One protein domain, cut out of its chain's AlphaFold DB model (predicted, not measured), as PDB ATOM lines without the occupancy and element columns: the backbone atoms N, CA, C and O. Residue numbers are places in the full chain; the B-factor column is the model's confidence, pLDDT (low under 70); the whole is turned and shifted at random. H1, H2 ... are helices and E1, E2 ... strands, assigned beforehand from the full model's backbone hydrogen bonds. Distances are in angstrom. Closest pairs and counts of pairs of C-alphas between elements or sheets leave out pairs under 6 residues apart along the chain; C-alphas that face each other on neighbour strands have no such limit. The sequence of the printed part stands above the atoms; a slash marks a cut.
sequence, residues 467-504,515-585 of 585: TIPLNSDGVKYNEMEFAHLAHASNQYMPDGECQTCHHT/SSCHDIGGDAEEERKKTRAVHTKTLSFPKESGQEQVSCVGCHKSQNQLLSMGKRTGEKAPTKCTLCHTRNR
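AT A GLANCE: This is residues 467 to 504 and 515 to 585 of the 585 residues of an uncharacterized protein of Myxococcales bacterium (UniProt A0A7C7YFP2). What is the shape? It has little regular structure: loops run between a small hairpin, E1 and E2, and the one longer helix, H3, with short helices H1, H2 and H4 among them. How large is it? The 109 printed residues are compact, with a radius of gyration of the C-alphas of 14.2 A and spans of 38 by 30 by 23 A. What is named? Along the chain come E1, E2, H1, H2, H3 and H4, class mixed, with only 34 residues.

IN THESE COORDINATES: Where are the strands? E1, residues 467 to 470, begins at C-alpha 467 (-33.532, -34.859, 1.979); E2 is residues 480 to 483. Where are the helices? H3, residues 552 to 564, is 18.3 A long. H1 is residues 484 to 488, H2 532 to 535, and H4 577 to 580, ending at C-alpha 580 (-43.371, -28.094, -0.158).

HOW THE PARTS SIT: How do the strands pair? The hairpin E1 and E2 is antiparallel at 146 degrees, with N 468 and O 482, 2.9 A apart, within hydrogen-bond range. What touches H3? H2 does, at residues 552 to 554 alone; the closest C-alphas, of Val 534 and Cys 552, are 4.9 A apart. Are helix backbones bonded? Every O i to N i+4 pair is within hydrogen-bond range in H1 and H3; H2 and H4 are too short for one.

THE WHOLE: Where is the cut? Residues 505 to 514 are not printed, and C-alphas 504 and 515 are 13.3 A apart. Which links are long? H2 to H3 and H3 to H4. Where is confidence low? The pLDDT is under 70 in 35 residues, among them 521 to 531.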
ATOM      1  N   THR A 467     -32.089 -34.999   1.796       69.25
ATOM      2  CA  THR A 467     -33.532 -34.859   1.979       69.25
ATOM      3  C   THR A 467     -34.096 -35.969   2.862       69.25
ATOM      4  O   THR A 467     -33.945 -37.144   2.540       69.25
ATOM      5  N   ILE A 468     -34.806 -35.608   3.938       73.38
ATOM      6  CA  ILE A 468     -35.632 -36.550   4.710       73.38
ATOM      7  C   ILE A 468     -37.116 -36.369   4.378       73.38
ATOM      8  O   ILE A 468     -37.586 -35.233   4.298       73.38
ATOM      9  N   PRO A 469     -37.893 -37.445   4.223       72.69
ATOM     10  CA  PRO A 469     -39.328 -37.316   4.052       72.69
ATOM     11  C   PRO A 469     -40.056 -37.013   5.368       72.69
ATOM     12  O   PRO A 469     -39.726 -37.534   6.432       72.69
ATOM     13  N   LEU A 470     -41.107 -36.202   5.283       71.38
ATOM     14  CA  LEU A 470     -42.038 -35.862   6.352       71.38
ATOM     15  C   LEU A 470     -43.479 -36.046   5.859       71.38
ATOM     16  O   LEU A 470     -43.840 -35.604   4.767       71.38
ATOM     17  N   ASN A 471     -44.328 -36.632   6.713       68.94
ATOM     18  CA  ASN A 471     -45.752 -36.886   6.446       68.94
ATOM     19  C   ASN A 471     -45.994 -37.756   5.192       68.94
ATOM     20  O   ASN A 471     -46.780 -37.394   4.313       68.94
ATOM     21  N   SER A 472     -45.318 -38.908   5.132       63.62
ATOM     22  CA  SER A 472     -45.452 -39.938   4.088       63.62
ATOM     23  C   SER A 472     -46.880 -40.475   3.917       63.62
ATOM     24  O   SER A 472     -47.239 -40.943   2.842       63.62
ATOM     25  N   ASP A 473     -47.719 -40.337   4.948       58.25
ATOM     26  CA  ASP A 473     -49.026 -40.998   5.025       58.25
ATOM     27  C   ASP A 473     -50.204 -40.025   4.775       58.25
ATOM     28  O   ASP A 473     -51.357 -40.311   5.096       58.25
ATOM     29  N   GLY A 474     -49.928 -38.832   4.233       62.84
ATOM     30  CA  GLY A 474     -50.923 -37.773   4.037       62.84
ATOM     31  C   GLY A 474     -51.941 -38.056   2.921       62.84
ATOM     32  O   GLY A 474     -51.588 -38.200   1.753       62.84
ATOM     33  N   VAL A 475     -53.241 -38.022   3.238       60.88
ATOM     34  CA  VAL A 475     -54.303 -38.453   2.301       60.88
ATOM     35  C   VAL A 475     -54.574 -37.454   1.158       60.88
ATOM     36  O   VAL A 475     -54.877 -37.865   0.043       60.88
ATOM     37  N   LYS A 476     -54.439 -36.130   1.371       62.00
ATOM     38  CA  LYS A 476     -54.721 -35.093   0.334       62.00
ATOM     39  C   LYS A 476     -53.472 -34.522  -0.349       62.00
ATOM     40  O   LYS A 476     -53.524 -34.101  -1.505       62.00
ATOM     41  N   TYR A 477     -52.357 -34.475   0.369       65.62
ATOM     42  CA  TYR A 477     -51.047 -34.074  -0.134       65.62
ATOM     43  C   TYR A 477     -50.025 -35.054   0.457       65.62
ATOM     44  O   TYR A 477     -49.992 -35.207   1.677       65.62
ATOM     45  N   ASN A 478     -49.273 -35.727  -0.415       62.53
ATOM     46  CA  ASN A 478     -48.247 -36.710  -0.071       62.53
ATOM     47  C   ASN A 478     -47.018 -36.062   0.582       62.53
ATOM     48  O   ASN A 478     -46.909 -34.833   0.666       62.53
ATOM     49  N   GLU A 479     -46.117 -36.947   1.011       68.62
ATOM     50  CA  GLU A 479     -44.748 -36.748   1.495       68.62
ATOM     51  C   GLU A 479     -44.104 -35.415   1.065       68.62
ATOM     52  O   GLU A 479     -44.066 -35.046  -0.116       68.62
ATOM     53  N   MET A 480     -43.621 -34.669   2.062       76.25
ATOM     54  CA  MET A 480     -42.784 -33.483   1.894       76.25
ATOM     55  C   MET A 480     -41.344 -33.858   2.203       76.25
ATOM     56  O   MET A 480     -41.077 -34.426   3.252       76.25
ATOM     57  N   GLU A 481     -40.414 -33.491   1.334       78.12
ATOM     58  CA  GLU A 481     -38.991 -33.694   1.584       78.12
ATOM     59  C   GLU A 481     -38.384 -32.455   2.251       78.12
ATOM     60  O   GLU A 481     -38.404 -31.345   1.712       78.12
ATOM     61  N   PHE A 482     -37.833 -32.639   3.447       82.06
ATOM     62  CA  PHE A 482     -37.062 -31.632   4.150       82.06
ATOM     63  C   PHE A 482     -35.577 -31.789   3.825       82.06
ATOM     64  O   PHE A 482     -34.937 -32.760   4.227       82.06
ATOM     65  N   ALA A 483     -35.027 -30.805   3.110       79.44
ATOM     66  CA  ALA A 483     -33.629 -30.811   2.704       79.44
ATOM     67  C   ALA A 483     -32.705 -30.239   3.797       79.44
ATOM     68  O   ALA A 483     -32.707 -29.025   4.017       79.44
ATOM     69  N   HIS A 484     -31.893 -31.063   4.464       80.69
ATOM     70  CA  HIS A 484     -31.010 -30.605   5.548       80.69
ATOM     71  C   HIS A 484     -29.925 -29.644   5.052       80.69
ATOM     72  O   HIS A 484     -29.710 -28.605   5.676       80.69
ATOM     73  N   LEU A 485     -29.292 -29.916   3.902       72.00
ATOM     74  CA  LEU A 485     -28.222 -29.053   3.380       72.00
ATOM     75  C   LEU A 485     -28.694 -27.631   3.069       72.00
ATOM     76  O   LEU A 485     -27.967 -26.664   3.304       72.00
ATOM     77  N   ALA A 486     -29.933 -27.480   2.598       71.94
ATOM     78  CA  ALA A 486     -30.514 -26.165   2.349       71.94
ATOM     79  C   ALA A 486     -30.706 -25.357   3.646       71.94
ATOM     80  O   ALA A 486     -30.706 -24.130   3.600       71.94
ATOM     81  N   HIS A 487     -30.840 -26.024   4.797       79.81
ATOM     82  CA  HIS A 487     -31.089 -25.392   6.097       79.81
ATOM     83  C   HIS A 487     -29.849 -25.320   6.999       79.81
ATOM     84  O   HIS A 487     -29.844 -24.521   7.930       79.81
ATOM     85  N   ALA A 488     -28.803 -26.093   6.698       69.56
ATOM     86  CA  ALA A 488     -27.494 -26.036   7.352       69.56
ATOM     87  C   ALA A 488     -26.491 -25.121   6.617       69.56
ATOM     88  O   ALA A 488     -25.413 -24.830   7.132       69.56
ATOM     89  N   SER A 489     -26.821 -24.662   5.404       66.81
ATOM     90  CA  SER A 489     -25.968 -23.756   4.633       66.81
ATOM     91  C   SER A 489     -26.142 -22.293   5.051       66.81
ATOM     92  O   SER A 489     -27.242 -21.732   4.985       66.81
ATOM     93  N   ASN A 490     -25.016 -21.622   5.320       64.44
ATOM     94  CA  ASN A 490     -24.960 -20.174   5.559       64.44
ATOM     95  C   ASN A 490     -25.514 -19.334   4.391       64.44
ATOM     96  O   ASN A 490     -25.824 -18.159   4.575       64.44
ATOM     97  N   GLN A 491     -25.666 -19.910   3.191       65.00
ATOM     98  CA  GLN A 491     -26.281 -19.231   2.047       65.00
ATOM     99  C   GLN A 491     -27.766 -18.928   2.282       65.00
ATOM    100  O   GLN A 491     -28.273 -17.901   1.826       65.00
ATOM    101  N   TYR A 492     -28.473 -19.822   2.972       63.88
ATOM    102  CA  TYR A 492     -29.912 -19.701   3.190       63.88
ATOM    103  C   TYR A 492     -30.259 -19.423   4.653       63.88
ATOM    104  O   TYR A 492     -31.306 -18.830   4.911       63.88
ATOM    105  N   MET A 493     -29.400 -19.794   5.601       66.69
ATOM    106  CA  MET A 493     -29.572 -19.556   7.036       66.69
ATOM    107  C   MET A 493     -28.219 -19.155   7.654       66.69
ATOM    108  O   MET A 493     -27.568 -19.985   8.275       66.69
ATOM    109  N   PRO A 494     -27.767 -17.899   7.480       60.81
ATOM    110  CA  PRO A 494     -26.441 -17.466   7.940       60.81
ATOM    111  C   PRO A 494     -26.243 -17.529   9.465       60.81
ATOM    112  O   PRO A 494     -25.105 -17.641   9.905       60.81
ATOM    113  N   ASP A 495     -27.331 -17.504  10.245       66.75
ATOM    114  CA  ASP A 495     -27.333 -17.627  11.715       66.75
ATOM    115  C   ASP A 495     -28.088 -18.895  12.183       66.75
ATOM    116  O   ASP A 495     -28.665 -18.933  13.269       66.75
ATOM    117  N   GLY A 496     -28.206 -19.901  11.310       68.19
ATOM    118  CA  GLY A 496     -28.966 -21.118  11.582       68.19
ATOM    119  C   GLY A 496     -28.174 -22.137  12.389       68.19
ATOM    120  O   GLY A 496     -27.275 -22.774  11.855       68.19
ATOM    121  N   GLU A 497     -28.551 -22.345  13.648       76.56
ATOM    122  CA  GLU A 497     -28.032 -23.446  14.473       76.56
ATOM    123  C   GLU A 497     -28.981 -24.654  14.431       76.56
ATOM    124  O   GLU A 497     -30.200 -24.480  14.328       76.56
ATOM    125  N   CYS A 498     -28.459 -25.877  14.575       78.62
ATOM    126  CA  CYS A 498     -29.252 -27.117  14.589       78.62
ATOM    127  C   CYS A 498     -30.371 -27.076  15.649       78.62
ATOM    128  O   CYS A 498     -31.516 -27.466  15.397       78.62
ATOM    129  N   GLN A 499     -30.062 -26.483  16.804       81.06
ATOM    130  CA  GLN A 499     -30.934 -26.298  17.964       81.06
ATOM    131  C   GLN A 499     -32.070 -25.297  17.701       81.06
ATOM    132  O   GLN A 499     -33.022 -25.186  18.478       81.06
ATOM    133  N   THR A 500     -32.034 -24.584  16.572       80.25
ATOM    134  CA  THR A 500     -33.166 -23.768  16.120       80.25
ATOM    135  C   THR A 500     -34.396 -24.643  15.880       80.25
ATOM    136  O   THR A 500     -35.496 -24.264  16.286       80.25
ATOM    137  N   CYS A 501     -34.206 -25.817  15.268       81.81
ATOM    138  CA  CYS A 501     -35.271 -26.777  14.973       81.81
ATOM    139  C   CYS A 501     -35.287 -27.933  15.984       81.81
ATOM    140  O   CYS A 501     -36.357 -28.303  16.467       81.81
ATOM    141  N   HIS A 502     -34.116 -28.433  16.381       85.69
ATOM    142  CA  HIS A 502     -33.967 -29.424  17.450       85.69
ATOM    143  C   HIS A 502     -33.859 -28.736  18.816       85.69
ATOM    144  O   HIS A 502     -32.848 -28.798  19.503       85.69
ATOM    145  N   HIS A 503     -34.919 -28.025  19.200       83.81
ATOM    146  CA  HIS A 503     -34.912 -27.089  20.336       83.81
ATOM    147  C   HIS A 503     -34.808 -27.730  21.728       83.81
ATOM    148  O   HIS A 503     -34.632 -27.007  22.703       83.81
ATOM    149  N   THR A 504     -34.881 -29.058  21.820       80.12
ATOM    150  CA  THR A 504     -34.654 -29.830  23.052       80.12
ATOM    151  C   THR A 504     -33.287 -30.518  23.088       80.12
ATOM    152  O   THR A 504     -33.011 -31.252  24.031       80.12
ATOM    153  N   SER A 515     -41.771 -35.893  15.027       74.50
ATOM    154  CA  SER A 515     -43.028 -36.608  15.257       74.50
ATOM    155  C   SER A 515     -43.080 -37.378  16.582       74.50
ATOM    156  O   SER A 515     -44.166 -37.789  16.981       74.50
ATOM    157  N   SER A 516     -41.951 -37.571  17.283       75.94
ATOM    158  CA  SER A 516     -41.943 -38.256  18.586       75.94
ATOM    159  C   SER A 516     -42.628 -37.430  19.679       75.94
ATOM    160  O   SER A 516     -43.306 -37.983  20.543       75.94
ATOM    161  N   CYS A 517     -42.481 -36.103  19.620       76.12
ATOM    162  CA  CYS A 517     -42.985 -35.174  20.636       76.12
ATOM    163  C   CYS A 517     -44.053 -34.209  20.108       76.12
ATOM    164  O   CYS A 517     -44.864 -33.703  20.886       76.12
ATOM    165  N   HIS A 518     -44.062 -33.930  18.803       78.94
ATOM    166  CA  HIS A 518     -45.058 -33.070  18.171       78.94
ATOM    167  C   HIS A 518     -45.978 -33.902  17.296       78.94
ATOM    168  O   HIS A 518     -45.520 -34.689  16.475       78.94
ATOM    169  N   ASP A 519     -47.280 -33.660  17.413       73.56
ATOM    170  CA  ASP A 519     -48.228 -34.171  16.430       73.56
ATOM    171  C   ASP A 519     -47.973 -33.415  15.114       73.56
ATOM    172  O   ASP A 519     -48.111 -32.187  15.051       73.56
ATOM    173  N   ILE A 520     -47.455 -34.124  14.111       71.31
ATOM    174  CA  ILE A 520     -47.104 -33.596  12.792       71.31
ATOM    175  C   ILE A 520     -47.744 -34.529  11.765       71.31
ATOM    176  O   ILE A 520     -47.170 -35.544  11.389       71.31
ATOM    177  N   GLY A 521     -48.954 -34.179  11.334       66.38
ATOM    178  CA  GLY A 521     -49.738 -34.941  10.361       66.38
ATOM    179  C   GLY A 521     -51.235 -34.648  10.489       66.38
ATOM    180  O   GLY A 521     -51.650 -33.882  11.362       66.38
ATOM    181  N   GLY A 522     -52.046 -35.216   9.593       61.72
ATOM    182  CA  GLY A 522     -53.513 -35.136   9.633       61.72
ATOM    183  C   GLY A 522     -54.159 -34.702   8.314       61.72
ATOM    184  O   GLY A 522     -53.537 -34.046   7.472       61.72
ATOM    185  N   ASP A 523     -55.433 -35.057   8.133       57.47
ATOM    186  CA  ASP A 523     -56.160 -34.751   6.904       57.47
ATOM    187  C   ASP A 523     -56.420 -33.253   6.768       57.47
ATOM    188  O   ASP A 523     -56.818 -32.560   7.706       57.47
ATOM    189  N   ALA A 524     -56.234 -32.726   5.555       57.03
ATOM    190  CA  ALA A 524     -56.370 -31.295   5.274       57.03
ATOM    191  C   ALA A 524     -57.768 -30.722   5.594       57.03
ATOM    192  O   ALA A 524     -57.923 -29.495   5.598       57.03
ATOM    193  N   GLU A 525     -58.752 -31.597   5.823       56.44
ATOM    194  CA  GLU A 525     -60.146 -31.280   6.143       56.44
ATOM    195  C   GLU A 525     -60.497 -31.466   7.627       56.44
ATOM    196  O   GLU A 525     -61.626 -31.178   8.017       56.44
ATOM    197  N   GLU A 526     -59.549 -31.871   8.480       59.56
ATOM    198  CA  GLU A 526     -59.773 -31.863   9.927       59.56
ATOM    199  C   GLU A 526     -59.995 -30.435  10.446       59.56
ATOM    200  O   GLU A 526     -59.263 -29.490  10.125       59.56
ATOM    201  N   GLU A 527     -61.001 -30.279  11.308       56.53
ATOM    202  CA  GLU A 527     -61.471 -28.975  11.788       56.53
ATOM    203  C   GLU A 527     -60.448 -28.262  12.701       56.53
ATOM    204  O   GLU A 527     -60.418 -27.031  12.779       56.53
ATOM    205  N   ARG A 528     -59.545 -29.010  13.355       59.44
ATOM    206  CA  ARG A 528     -58.390 -28.475  14.100       59.44
ATOM    207  C   ARG A 528     -57.098 -29.141  13.636       59.44
ATOM    208  O   ARG A 528     -56.732 -30.201  14.125       59.44
ATOM    209  N   LYS A 529     -56.380 -28.469  12.734       62.28
ATOM    210  CA  LYS A 529     -55.128 -28.970  12.146       62.28
ATOM    211  C   LYS A 529     -54.052 -29.177  13.209       62.28
ATOM    212  O   LYS A 529     -53.538 -28.207  13.777       62.28
ATOM    213  N   LYS A 530     -53.664 -30.430  13.422       66.31
ATOM    214  CA  LYS A 530     -52.630 -30.849  14.376       66.31
ATOM    215  C   LYS A 530     -51.224 -30.660  13.802       66.31
ATOM    216  O   LYS A 530     -50.410 -31.555  13.813       66.31
ATOM    217  N   THR A 531     -50.938 -29.490  13.229       69.44
ATOM    218  CA  THR A 531     -49.657 -29.215  12.545       69.44
ATOM    219  C   THR A 531     -49.103 -27.842  12.911       69.44
ATOM    220  O   THR A 531     -48.473 -27.164  12.091       69.44
ATOM    221  N   ARG A 532     -49.422 -27.356  14.117       76.50
ATOM    222  CA  ARG A 532     -49.094 -25.986  14.540       76.50
ATOM    223  C   ARG A 532     -47.584 -25.739  14.522       76.50
ATOM    224  O   ARG A 532     -47.190 -24.667  14.076       76.50
ATOM    225  N   ALA A 533     -46.776 -26.724  14.922       76.69
ATOM    226  CA  ALA A 533     -45.314 -26.646  14.907       76.69
ATOM    227  C   ALA A 533     -44.726 -26.436  13.496       76.69
ATOM    228  O   ALA A 533     -43.662 -25.849  13.365       76.69
ATOM    229  N   VAL A 534     -45.438 -26.819  12.427       82.06
ATOM    230  CA  VAL A 534     -44.951 -26.704  11.037       82.06
ATOM    231  C   VAL A 534     -45.590 -25.523  10.294       82.06
ATOM    232  O   VAL A 534     -44.899 -24.742   9.638       82.06
ATOM    233  N   HIS A 535     -46.911 -25.351  10.410       84.19
ATOM    234  CA  HIS A 535     -47.683 -24.467   9.524       84.19
ATOM    235  C   HIS A 535     -48.065 -23.105  10.113       84.19
ATOM    236  O   HIS A 535     -48.580 -22.254   9.378       84.19
ATOM    237  N   THR A 536     -47.865 -22.871  11.416       84.00
ATOM    238  CA  THR A 536     -48.222 -21.565  11.983       84.00
ATOM    239  C   THR A 536     -47.357 -20.453  11.390       84.00
ATOM    240  O   THR A 536     -46.189 -20.639  11.082       84.00
ATOM    241  N   LYS A 537     -47.936 -19.266  11.194       82.31
ATOM    242  CA  LYS A 537     -47.220 -18.099  10.643       82.31
ATOM    243  C   LYS A 537     -46.642 -17.191  11.728       82.31
ATOM    244  O   LYS A 537     -46.009 -16.198  11.388       82.31
ATOM    245  N   THR A 538     -46.928 -17.489  12.993       78.44
ATOM    246  CA  THR A 538     -46.668 -16.602  14.135       78.44
ATOM    247  C   THR A 538     -45.448 -16.998  14.961       78.44
ATOM    248  O   THR A 538     -45.068 -16.230  15.824       78.44
ATOM    249  N   LEU A 539     -44.854 -18.177  14.731       82.75
ATOM    250  CA  LEU A 539     -43.601 -18.593  15.373       82.75
ATOM    251  C   LEU A 539     -42.454 -18.351  14.385       82.75
ATOM    252  O   LEU A 539     -42.123 -19.234  13.584       82.75
ATOM    253  N   SER A 540     -41.961 -17.113  14.371       79.62
ATOM    254  CA  SER A 540     -40.984 -16.560  13.422       79.62
ATOM    255  C   SER A 540     -39.536 -16.832  13.853       79.62
ATOM    256  O   SER A 540     -39.281 -17.221  14.993       79.62
ATOM    257  N   PHE A 541     -38.588 -16.636  12.932       76.56
ATOM    258  CA  PHE A 541     -37.152 -16.597  13.236       76.56
ATOM    259  C   PHE A 541     -36.527 -15.264  12.767       76.56
ATOM    260  O   PHE A 541     -36.837 -14.854  11.637       76.56
ATOM    261  N   PRO A 542     -35.637 -14.609  13.546       75.12
ATOM    262  CA  PRO A 542     -35.171 -14.986  14.896       75.12
ATOM    263  C   PRO A 542     -36.310 -15.058  15.926       75.12
ATOM    264  O   PRO A 542     -37.326 -14.392  15.741       75.12
ATOM    265  N   LYS A 543     -36.175 -15.899  16.964       77.44
ATOM    266  CA  LYS A 543     -37.227 -16.097  17.984       77.44
ATOM    267  C   LYS A 543     -37.554 -14.766  18.677       77.44
ATOM    268  O   LYS A 543     -36.648 -14.035  19.075       77.44
ATOM    269  N   GLU A 544     -38.840 -14.453  18.834       78.75
ATOM    270  CA  GLU A 544     -39.284 -13.287  19.608       78.75
ATOM    271  C   GLU A 544     -39.164 -13.548  21.126       78.75
ATOM    272  O   GLU A 544     -39.082 -14.692  21.572       78.75
ATOM    273  N   SER A 545     -39.115 -12.499  21.953       69.44
ATOM    274  CA  SER A 545     -38.913 -12.649  23.406       69.44
ATOM    275  C   SER A 545     -40.031 -13.483  24.053       69.44
ATOM    276  O   SER A 545     -41.209 -13.168  23.897       69.44
ATOM    277  N   GLY A 546     -39.661 -14.548  24.774       73.50
ATOM    278  CA  GLY A 546     -40.601 -15.522  25.350       73.50
ATOM    279  C   GLY A 546     -41.080 -16.605  24.374       73.50
ATOM    280  O   GLY A 546     -41.907 -17.433  24.747       73.50
ATOM    281  N   GLN A 547     -40.574 -16.622  23.136       77.19
ATOM    282  CA  GLN A 547     -40.844 -17.671  22.157       77.19
ATOM    283  C   GLN A 547     -39.808 -18.794  22.275       77.19
ATOM    284  O   GLN A 547     -38.628 -18.607  21.982       77.19
ATOM    285  N   GLU A 548     -40.259 -19.989  22.645       73.62
ATOM    286  CA  GLU A 548     -39.367 -21.136  22.857       73.62
ATOM    287  C   GLU A 548     -39.034 -21.887  21.553       73.62
ATOM    288  O   GLU A 548     -37.941 -22.435  21.413       73.62
ATOM    289  N   GLN A 549     -39.926 -21.868  20.553       80.12
ATOM    290  CA  GLN A 549     -39.829 -22.690  19.331       80.12
ATOM    291  C   GLN A 549     -40.100 -21.881  18.058       80.12
ATOM    292  O   GLN A 549     -40.758 -20.842  18.102       80.12
ATOM    293  N   VAL A 550     -39.628 -22.363  16.905       83.06
ATOM    294  CA  VAL A 550     -39.959 -21.801  15.582       83.06
ATOM    295  C   VAL A 550     -40.763 -22.795  14.758       83.06
ATOM    296  O   VAL A 550     -40.724 -23.993  15.010       83.06
ATOM    297  N   SER A 551     -41.484 -22.291  13.757       88.31
ATOM    298  CA  SER A 551     -42.215 -23.130  12.800       88.31
ATOM    299  C   SER A 551     -41.709 -22.942  11.379       88.31
ATOM    300  O   SER A 551     -41.229 -21.859  11.042       88.31
ATOM    301  N   CYS A 552     -41.867 -23.953  10.522       87.50
ATOM    302  CA  CYS A 552     -41.360 -23.920   9.147       87.50
ATOM    303  C   CYS A 552     -41.945 -22.741   8.349       87.50
ATOM    304  O   CYS A 552     -41.212 -21.904   7.823       87.50
ATOM    305  N   VAL A 553     -43.278 -22.612   8.311       87.62
ATOM    306  CA  VAL A 553     -43.937 -21.527   7.563       87.62
ATOM    307  C   VAL A 553     -43.687 -20.160   8.213       87.62
ATOM    308  O   VAL A 553     -43.532 -19.167   7.496       87.62
ATOM    309  N   GLY A 554     -43.621 -20.087   9.546       86.94
ATOM    310  CA  GLY A 554     -43.282 -18.864  10.275       86.94
ATOM    311  C   GLY A 554     -41.872 -18.362   9.956       86.94
ATOM    312  O   GLY A 554     -41.712 -17.192   9.603       86.94
ATOM    313  N   CYS A 555     -40.879 -19.254   9.978       88.00
ATOM    314  CA  CYS A 555     -39.495 -18.959   9.608       88.00
ATOM    315  C   CYS A 555     -39.378 -18.564   8.128       88.00
ATOM    316  O   CYS A 555     -38.841 -17.508   7.805       88.00
ATOM    317  N   HIS A 556     -39.968 -19.322   7.199       90.62
ATOM    318  CA  HIS A 556     -39.905 -18.976   5.773       90.62
ATOM    319  C   HIS A 556     -40.541 -17.614   5.473       90.62
ATOM    320  O   HIS A 556     -40.082 -16.870   4.601       90.62
ATOM    321  N   LYS A 557     -41.595 -17.244   6.207       88.75
ATOM    322  CA  LYS A 557     -42.218 -15.929   6.068       88.75
ATOM    323  C   LYS A 557     -41.316 -14.813   6.600       88.75
ATOM    324  O   LYS A 557     -41.185 -13.801   5.910       88.75
ATOM    325  N   SER A 558     -40.686 -14.983   7.765       86.25
ATOM    326  CA  SER A 558     -39.764 -13.975   8.306       86.25
ATOM    327  C   SER A 558     -38.514 -13.831   7.434       86.25
ATOM    328  O   SER A 558     -38.115 -12.713   7.123       86.25
ATOM    329  N   GLN A 559     -37.981 -14.933   6.905       85.50
ATOM    330  CA  GLN A 559     -36.874 -14.923   5.947       85.50
ATOM    331  C   GLN A 559     -37.228 -14.202   4.638       85.50
ATOM    332  O   GLN A 559     -36.449 -13.385   4.148       85.50
ATOM    333  N   ASN A 560     -38.435 -14.412   4.103       87.44
ATOM    334  CA  ASN A 560     -38.926 -13.657   2.945       87.44
ATOM    335  C   ASN A 560     -39.106 -12.164   3.238       87.44
ATOM    336  O   ASN A 560     -38.910 -11.333   2.349       87.44
ATOM    337  N   GLN A 561     -39.474 -11.814   4.471       85.94
ATOM    338  CA  GLN A 561     -39.573 -10.423   4.893       85.94
ATOM    339  C   GLN A 561     -38.182  -9.783   4.990       85.94
ATOM    340  O   GLN A 561     -37.984  -8.705   4.431       85.94
ATOM    341  N   LEU A 562     -37.200 -10.468   5.581       80.88
ATOM    342  CA  LEU A 562     -35.804 -10.020   5.618       80.88
ATOM    343  C   LEU A 562     -35.213  -9.866   4.210       80.88
ATOM    344  O   LEU A 562     -34.566  -8.855   3.937       80.88
ATOM    345  N   LEU A 563     -35.513 -10.795   3.296       81.88
ATOM    346  CA  LEU A 563     -35.141 -10.701   1.881       81.88
ATOM    347  C   LEU A 563     -35.780  -9.473   1.211       81.88
ATOM    348  O   LEU A 563     -35.099  -8.724   0.518       81.88
ATOM    349  N   SER A 564     -37.066  -9.202   1.463       84.69
ATOM    350  CA  SER A 564     -37.743  -8.012   0.916       84.69
ATOM    351  C   SER A 564     -37.209  -6.688   1.473       84.69
ATOM    352  O   SER A 564     -37.282  -5.664   0.802       84.69
ATOM    353  N   MET A 565     -36.642  -6.713   2.682       82.00
ATOM    354  CA  MET A 565     -35.992  -5.567   3.320       82.00
ATOM    355  C   MET A 565     -34.507  -5.441   2.938       82.00
ATOM    356  O   MET A 565     -33.826  -4.566   3.467       82.00
ATOM    357  N   GLY A 566     -33.987  -6.321   2.070       79.94
ATOM    358  CA  GLY A 566     -32.579  -6.348   1.660       79.94
ATOM    359  C   GLY A 566     -31.605  -6.800   2.756       79.94
ATOM    360  O   GLY A 566     -30.399  -6.650   2.594       79.94
ATOM    361  N   LYS A 567     -32.110  -7.341   3.872       75.88
ATOM    362  CA  LYS A 567     -31.310  -7.831   5.012       75.88
ATOM    363  C   LYS A 567     -30.853  -9.282   4.853       75.88
ATOM    364  O   LYS A 567     -30.048  -9.759   5.641       75.88
ATOM    365  N   ARG A 568     -31.374  -9.969   3.840       75.12
ATOM    366  CA  ARG A 568     -30.942 -11.284   3.370       75.12
ATOM    367  C   ARG A 568     -30.829 -11.230   1.850       75.12
ATOM    368  O   ARG A 568     -31.567 -10.487   1.207       75.12
ATOM    369  N   THR A 569     -29.945 -12.040   1.285       70.25
ATOM    370  CA  THR A 569     -29.827 -12.276  -0.157       70.25
ATOM    371  C   THR A 569     -30.227 -13.723  -0.491       70.25
ATOM    372  O   THR A 569     -30.363 -14.562   0.400       70.25
ATOM    373  N   GLY A 570     -30.494 -14.017  -1.766       75.06
ATOM    374  CA  GLY A 570     -30.918 -15.347  -2.231       75.06
ATOM    375  C   GLY A 570     -32.402 -15.446  -2.600       75.06
ATOM    376  O   GLY A 570     -33.101 -14.438  -2.715       75.06
ATOM    377  N   GLU A 571     -32.874 -16.668  -2.846       77.06
ATOM    378  CA  GLU A 571     -34.245 -16.925  -3.300       77.06
ATOM    379  C   GLU A 571     -35.276 -16.872  -2.166       77.06
ATOM    380  O   GLU A 571     -34.960 -17.030  -0.983       77.06
ATOM    381  N   LYS A 572     -36.543 -16.646  -2.541       79.62
ATOM    382  CA  LYS A 572     -37.661 -16.643  -1.596       79.62
ATOM    383  C   LYS A 572     -37.895 -18.042  -1.034       79.62
ATOM    384  O   LYS A 572     -38.116 -18.983  -1.789       79.62
ATOM    385  N   ALA A 573     -37.967 -18.145   0.287       84.81
ATOM    386  CA  ALA A 573     -38.311 -19.382   0.968       84.81
ATOM    387  C   ALA A 573     -39.764 -19.809   0.650       84.81
ATOM    388  O   ALA A 573     -40.667 -18.956   0.583       84.81
ATOM    389  N   PRO A 574     -40.037 -21.111   0.461       84.62
ATOM    390  CA  PRO A 574     -41.350 -21.579   0.037       84.62
ATOM    391  C   PRO A 574     -42.375 -21.441   1.171       84.62
ATOM    392  O   PRO A 574     -42.195 -21.939   2.275       84.62
ATOM    393  N   THR A 575     -43.483 -20.747   0.909       82.25
ATOM    394  CA  THR A 575     -44.585 -20.560   1.883       82.25
ATOM    395  C   THR A 575     -45.945 -20.999   1.338       82.25
ATOM    396  O   THR A 575     -46.967 -20.859   2.012       82.25
ATOM    397  N   LYS A 576     -45.975 -21.518   0.104       82.19
ATOM    398  CA  LYS A 576     -47.177 -22.041  -0.551       82.19
ATOM    399  C   LYS A 576     -47.196 -23.560  -0.427       82.19
ATOM    400  O   LYS A 576     -46.176 -24.193  -0.664       82.19
ATOM    401  N   CYS A 577     -48.367 -24.127  -0.143       76.44
ATOM    402  CA  CYS A 577     -48.546 -25.567   0.069       76.44
ATOM    403  C   CYS A 577     -47.968 -26.419  -1.073       76.44
ATOM    404  O   CYS A 577     -47.303 -27.409  -0.814       76.44
ATOM    405  N   THR A 578     -48.150 -25.993  -2.327       73.38
ATOM    406  CA  THR A 578     -47.703 -26.724  -3.526       73.38
ATOM    407  C   THR A 578     -46.199 -26.652  -3.800       73.38
ATOM    408  O   THR A 578     -45.749 -27.256  -4.763       73.38
ATOM    409  N   LEU A 579     -45.442 -25.854  -3.040       77.62
ATOM    410  CA  LEU A 579     -43.982 -25.775  -3.171       77.62
ATOM    411  C   LEU A 579     -43.258 -26.711  -2.199       77.62
ATOM    412  O   LEU A 579     -42.089 -26.989  -2.420       77.62
ATOM    413  N   CYS A 580     -43.936 -27.167  -1.141       75.00
ATOM    414  CA  CYS A 580     -43.371 -28.094  -0.158       75.00
ATOM    415  C   CYS A 580     -44.041 -29.471  -0.205       75.00
ATOM    416  O   CYS A 580     -43.407 -30.456   0.133       75.00
ATOM    417  N   HIS A 581     -45.311 -29.559  -0.614       77.12
ATOM    418  CA  HIS A 581     -46.034 -30.825  -0.674       77.12
ATOM    419  C   HIS A 581     -46.332 -31.237  -2.109       77.12
ATOM    420  O   HIS A 581     -46.807 -30.430  -2.918       77.12
ATOM    421  N   THR A 582     -46.153 -32.522  -2.391       67.81
ATOM    422  CA  THR A 582     -46.643 -33.145  -3.619       67.81
ATOM    423  C   THR A 582     -48.121 -33.503  -3.449       67.81
ATOM    424  O   THR A 582     -48.584 -33.876  -2.374       67.81
ATOM    425  N   ARG A 583     -48.940 -33.307  -4.484       62.09
ATOM    426  CA  ARG A 583     -50.382 -33.582  -4.390       62.09
ATOM    427  C   ARG A 583     -50.639 -35.064  -4.645       62.09
ATOM    428  O   ARG A 583     -50.199 -35.570  -5.674       62.09
ATOM    429  N   ASN A 584     -51.363 -35.713  -3.733       61.03
ATOM    430  CA  ASN A 584     -51.815 -37.090  -3.909       61.03
ATOM    431  C   ASN A 584     -52.848 -37.092  -5.053       61.03
ATOM    432  O   ASN A 584     -53.776 -36.276  -5.015       61.03
ATOM    433  N   ARG A 585     -52.613 -37.871  -6.119       53.62
ATOM    434  CA  ARG A 585     -53.534 -37.952  -7.267       53.62
ATOM    435  C   ARG A 585     -54.669 -38.912  -6.982       53.62
ATOM    436  O   ARG A 585     -54.357 -40.032  -6.529       53.62
TER     437      ARG A 585